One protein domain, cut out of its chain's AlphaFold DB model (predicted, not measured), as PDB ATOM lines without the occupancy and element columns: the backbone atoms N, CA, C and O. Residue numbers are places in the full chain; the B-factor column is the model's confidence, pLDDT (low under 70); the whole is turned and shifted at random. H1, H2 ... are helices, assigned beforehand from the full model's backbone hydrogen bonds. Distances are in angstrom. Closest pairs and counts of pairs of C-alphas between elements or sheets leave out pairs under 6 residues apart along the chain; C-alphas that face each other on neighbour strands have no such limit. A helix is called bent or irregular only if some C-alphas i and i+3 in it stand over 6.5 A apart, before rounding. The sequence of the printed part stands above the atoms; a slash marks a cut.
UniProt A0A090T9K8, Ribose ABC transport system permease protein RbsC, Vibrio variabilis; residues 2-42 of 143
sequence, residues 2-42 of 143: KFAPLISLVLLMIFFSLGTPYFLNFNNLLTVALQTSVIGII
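This is residues 2 to 42 of the 143 residues of the protein "Ribose ABC transport system permease protein RbsC" of Vibrio variabilis (UniProt A0A090T9K8). Two helices of similar length make an open, flat V: H1 runs to the closed end, residues 20 to 25 make the turn there, and H2 folds back with its far end spread well away from the start of H1. The space between the two arms is empty, and the helices are apart. The printed part has 41 residues with two named helices, H1 then H2, and no named strand; its class is all helix. The whole is loose, with a radius of gyration of the C-alphas of 12.1 A, and it spans 31 by 29 by 9 A.

Residues 2 and 3 come before H1, which holds residues 4 to 19. A short link of 6 residues, 20 to 25, joins it to H2, residues 26 to 42. H1 and H2 are apart, with no C-alpha of the one within 8 A of the other. Residues 2 to 12, of which 4 to 12 belong to H1, stand free, and so do residues 26 to 42 of H2. Every O i to N i+4 pair in H1 is within hydrogen-bond range; in H2 12 of 13 are.

H1 measures 22.0 A from C-alpha 4 at (119.872, 175.302, 151.360) to C-alpha 19 at (127.381, 183.212, 132.300). H2, the longest helix with 17 residues, measures 24.6 A from C-alpha 26 at (124.737, 168.521, 125.548) to C-alpha 42 at (131.028, 153.806, 144.171). Neither helix is bent or irregular.

The two C-alphas farthest apart, those of Leu 18 and Ile 42, are 32.4 A apart. The first and last printed C-alphas, of Lys 2 and Ile 42, are 25.1 A apart. The printed part has no cut. Its mean pLDDT is 92.9, and no printed residue is under 70.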
ATOM      1  N   LYS A   2     117.536 173.085 155.809       81.06
ATOM      2  CA  LYS A   2     117.289 171.788 155.137       81.06
ATOM      3  C   LYS A   2     117.236 171.830 153.593       81.06
ATOM      4  O   LYS A   2     117.661 170.877 152.959       81.06
ATOM      5  N   PHE A   3     116.775 172.934 152.995       91.69
ATOM      6  CA  PHE A   3     116.718 173.120 151.532       91.69
ATOM      7  C   PHE A   3     117.847 173.986 150.964       91.69
ATOM      8  O   PHE A   3     117.884 174.219 149.759       91.69
ATOM      9  N   ALA A   4     118.773 174.453 151.806       93.25
ATOM     10  CA  ALA A   4     119.872 175.302 151.360       93.25
ATOM     11  C   ALA A   4     120.695 174.680 150.211       93.25
ATOM     12  O   ALA A   4     120.940 175.408 149.256       93.25
ATOM     13  N   PRO A   5     121.026 173.366 150.211       93.25
ATOM     14  CA  PRO A   5     121.785 172.749 149.118       93.25
ATOM     15  C   PRO A   5     121.031 172.765 147.785       93.25
ATOM     16  O   PRO A   5     121.611 173.024 146.733       93.25
ATOM     17  N   LEU A   6     119.720 172.511 147.834       93.62
ATOM     18  CA  LEU A   6     118.874 172.493 146.644       93.62
ATOM     19  C   LEU A   6     118.719 173.904 146.071       93.62
ATOM     20  O   LEU A   6     118.877 174.104 144.872       93.62
ATOM     21  N   ILE A   7     118.473 174.892 146.936       95.44
ATOM     22  CA  ILE A   7     118.369 176.299 146.537       95.44
ATOM     23  C   ILE A   7     119.702 176.784 145.955       95.44
ATOM     24  O   ILE A   7     119.706 177.412 144.898       95.44
ATOM     25  N   SER A   8     120.837 176.452 146.585       94.12
ATOM     26  CA  SER A   8     122.155 176.810 146.053       94.12
ATOM     27  C   SER A   8     122.428 176.156 144.703       94.12
ATOM     28  O   SER A   8     122.946 176.822 143.814       94.12
ATOM     29  N   LEU A   9     122.038 174.888 144.520       93.12
ATOM     30  CA  LEU A   9     122.189 174.186 143.247       93.12
ATOM     31  C   LEU A   9     121.404 174.893 142.137       93.12
ATOM     32  O   LEU A   9     121.963 175.174 141.084       93.12
ATOM     33  N   VAL A  10     120.134 175.229 142.384       95.44
ATOM     34  CA  VAL A  10     119.289 175.927 141.400       95.44
ATOM     35  C   VAL A  10     119.868 177.300 141.049       95.44
ATOM     36  O   VAL A  10     119.957 177.641 139.871       95.44
ATOM     37  N   LEU A  11     120.320 178.070 142.044       95.81
ATOM     38  CA  LEU A  11     120.950 179.374 141.811       95.81
ATOM     39  C   LEU A  11     122.234 179.257 140.976       95.81
ATOM     40  O   LEU A  11     122.419 180.028 140.038       95.81
ATOM     41  N   LEU A  12     123.091 178.274 141.275       94.31
ATOM     42  CA  LEU A  12     124.307 177.988 140.507       94.31
ATOM     43  C   LEU A  12     123.989 177.600 139.057       94.31
ATOM     44  O   LEU A  12     124.637 178.100 138.141       94.31
ATOM     45  N   MET A  13     122.973 176.760 138.840       93.81
ATOM     46  CA  MET A  13     122.535 176.357 137.498       93.81
ATOM     47  C   MET A  13     122.093 177.565 136.664       93.81
ATOM     48  O   MET A  13     122.505 177.695 135.513       93.81
ATOM     49  N   ILE A  14     121.294 178.468 137.244       95.25
ATOM     50  CA  ILE A  14     120.847 179.695 136.565       95.25
ATOM     51  C   ILE A  14     122.048 180.593 136.257       95.25
ATOM     52  O   ILE A  14     122.211 181.039 135.123       95.25
ATOM     53  N   PHE A  15     122.911 180.830 137.248       96.19
ATOM     54  CA  PHE A  15     124.083 181.687 137.093       96.19
ATOM     55  C   PHE A  15     125.003 181.207 135.963       96.19
ATOM     56  O   PHE A  15     125.337 181.986 135.071       96.19
ATOM     57  N   PHE A  16     125.371 179.923 135.945       93.62
ATOM     58  CA  PHE A  16     126.245 179.387 134.901       93.62
ATOM     59  C   PHE A  16     125.560 179.261 133.540       93.62
ATOM     60  O   PHE A  16     126.216 179.468 132.521       93.62
ATOM     61  N   SER A  17     124.251 178.990 133.506       92.19
ATOM     62  CA  SER A  17     123.486 178.989 132.257       92.19
ATOM     63  C   SER A  17     123.472 180.358 131.576       92.19
ATOM     64  O   SER A  17     123.388 180.413 130.352       92.19
ATOM     65  N   LEU A  18     123.518 181.447 132.347       94.44
ATOM     66  CA  LEU A  18     123.580 182.810 131.815       94.44
ATOM     67  C   LEU A  18     125.025 183.266 131.560       94.44
ATOM     68  O   LEU A  18     125.273 184.027 130.631       94.44
ATOM     69  N   GLY A  19     125.978 182.805 132.375       93.12
ATOM     70  CA  GLY A  19     127.381 183.212 132.300       93.12
ATOM     71  C   GLY A  19     128.172 182.590 131.147       93.12
ATOM     72  O   GLY A  19     129.199 183.140 130.755       93.12
ATOM     73  N   THR A  20     127.734 181.454 130.591       92.06
ATOM     74  CA  THR A  20     128.422 180.817 129.460       92.06
ATOM     75  C   THR A  20     127.483 179.969 128.592       92.06
ATOM     76  O   THR A  20     126.717 179.160 129.121       92.06
ATOM     77  N   PRO A  21     127.582 180.056 127.250       88.81
ATOM     78  CA  PRO A  21     126.786 179.220 126.346       88.81
ATOM     79  C   PRO A  21     127.183 177.735 126.406       88.81
ATOM     80  O   PRO A  21     126.440 176.874 125.938       88.81
ATOM     81  N   TYR A  22     128.346 177.410 126.982       90.94
ATOM     82  CA  TYR A  22     128.846 176.038 127.067       90.94
ATOM     83  C   TYR A  22     128.240 175.238 128.229       90.94
ATOM     84  O   TYR A  22     128.322 174.013 128.218       90.94
ATOM     85  N   PHE A  23     127.616 175.891 129.217       91.75
ATOM     86  CA  PHE A  23     127.137 175.211 130.425       91.75
ATOM     87  C   PHE A  23     126.026 174.194 130.135       91.75
ATOM     88  O   PHE A  23     126.142 173.031 130.516       91.75
ATOM     89  N   LEU A  24     124.981 174.608 129.412       91.50
ATOM     90  CA  LEU A  24     123.868 173.732 129.016       91.50
ATOM     91  C   LEU A  24     124.130 172.961 127.716       91.50
ATOM     92  O   LEU A  24     123.224 172.332 127.173       91.50
ATOM     93  N   ASN A  25     125.356 173.000 127.191       94.25
ATOM     94  CA  ASN A  25     125.707 172.219 126.014       94.25
ATOM     95  C   ASN A  25     125.552 170.718 126.322       94.25
ATOM     96  O   ASN A  25     126.014 170.249 127.363       94.25
ATOM     97  N   PHE A  26     124.949 169.962 125.400       91.81
ATOM     98  CA  PHE A  26     124.737 168.521 125.548       91.81
ATOM     99  C   PHE A  26     126.024 167.763 125.904       91.81
ATOM    100  O   PHE A  26     126.007 166.925 126.798       91.81
ATOM    101  N   ASN A  27     127.156 168.112 125.286       91.50
ATOM    102  CA  ASN A  27     128.443 167.471 125.572       91.50
ATOM    103  C   ASN A  27     128.932 167.763 126.996       91.50
ATOM    104  O   ASN A  27     129.490 166.883 127.655       91.50
ATOM    105  N   ASN A  28     128.702 168.981 127.493       92.94
ATOM    106  CA  ASN A  28     129.054 169.349 128.860       92.94
ATOM    107  C   ASN A  28     128.159 168.615 129.868       92.94
ATOM    108  O   ASN A  28     128.662 168.003 130.806       92.94
ATOM    109  N   LEU A  29     126.844 168.597 129.630       92.50
ATOM    110  CA  LEU A  29     125.892 167.859 130.464       92.50
ATOM    111  C   LEU A  29     126.203 166.358 130.489       92.50
ATOM    112  O   LEU A  29     126.197 165.752 131.559       92.50
ATOM    113  N   LEU A  30     126.535 165.769 129.337       93.69
ATOM    114  CA  LEU A  30     126.930 164.368 129.234       93.69
ATOM    115  C   LEU A  30     128.230 164.096 130.001       93.69
ATOM    116  O   LEU A  30     128.314 163.114 130.731       93.69
ATOM    117  N   THR A  31     129.219 164.986 129.903       91.62
ATOM    118  CA  THR A  31     130.480 164.867 130.653       91.62
ATOM    119  C   THR A  31     130.238 164.911 132.162       91.62
ATOM    120  O   THR A  31     130.755 164.067 132.894       91.62
ATOM    121  N   VAL A  32     129.404 165.843 132.636       92.81
ATOM    122  CA  VAL A  32     129.012 165.928 134.051       92.81
ATOM    123  C   VAL A  32     128.254 164.669 134.486       92.81
ATOM    124  O   VAL A  32     128.532 164.118 135.552       92.81
ATOM    125  N   ALA A  33     127.331 164.166 133.663       92.81
ATOM    126  CA  ALA A  33     126.592 162.936 133.941       92.81
ATOM    127  C   ALA A  33     127.522 161.712 134.036       92.81
ATOM    128  O   ALA A  33     127.404 160.911 134.960       92.81
ATOM    129  N   LEU A  34     128.503 161.592 133.136       92.06
ATOM    130  CA  LEU A  34     129.498 160.519 133.173       92.06
ATOM    131  C   LEU A  34     130.377 160.610 134.427       92.06
ATOM    132  O   LEU A  34     130.528 159.614 135.132       92.06
ATOM    133  N   GLN A  35     130.889 161.792 134.776       91.00
ATOM    134  CA  GLN A  35     131.700 161.975 135.989       91.00
ATOM    135  C   GLN A  35     130.916 161.669 137.273       91.00
ATOM    136  O   GLN A  35     131.423 161.007 138.179       91.00
ATOM    137  N   THR A  36     129.659 162.108 137.346       93.44
ATOM    138  CA  THR A  36     128.792 161.839 138.503       93.44
ATOM    139  C   THR A  36     128.373 160.375 138.587       93.44
ATOM    140  O   THR A  36     128.279 159.843 139.694       93.44
ATOM    141  N   SER A  37     128.203 159.684 137.453       95.00
ATOM    142  CA  SER A  37     127.888 158.251 137.429       95.00
ATOM    143  C   SER A  37     128.957 157.404 138.124       95.00
ATOM    144  O   SER A  37     128.619 156.500 138.887       95.00
ATOM    145  N   VAL A  38     130.240 157.747 137.956       92.25
ATOM    146  CA  VAL A  38     131.359 157.047 138.600       92.25
ATOM    147  C   VAL A  38     131.249 157.133 140.125       92.25
ATOM    148  O   VAL A  38     131.354 156.121 140.819       92.25
ATOM    149  N   ILE A  39     130.978 158.330 140.656       92.88
ATOM    150  CA  ILE A  39     130.769 158.538 142.096       92.88
ATOM    151  C   ILE A  39     129.507 157.798 142.564       92.88
ATOM    152  O   ILE A  39     129.523 157.181 143.626       92.88
ATOM    153  N   GLY A  40     128.438 157.811 141.764       94.75
ATOM    154  CA  GLY A  40     127.192 157.103 142.060       94.75
ATOM    155  C   GLY A  40     127.378 155.589 142.202       94.75
ATOM    156  O   GLY A  40     126.902 155.004 143.172       94.75
ATOM    157  N   ILE A  41     128.124 154.957 141.294       94.19
ATOM    158  CA  ILE A  41     128.424 153.516 141.353       94.19
ATOM    159  C   ILE A  41     129.229 153.181 142.614       94.19
ATOM    160  O   ILE A  41     128.910 152.223 143.320       94.19
ATOM    161  N   ILE A  42     130.237 153.992 142.945       94.44
ATOM    162  CA  ILE A  42     131.028 153.806 144.171       94.44
ATOM    163  C   ILE A  42     130.163 153.984 145.414       94.44
ATOM    164  O   ILE A  42     130.295 153.213 146.362       94.44
TER     165      ILE A  42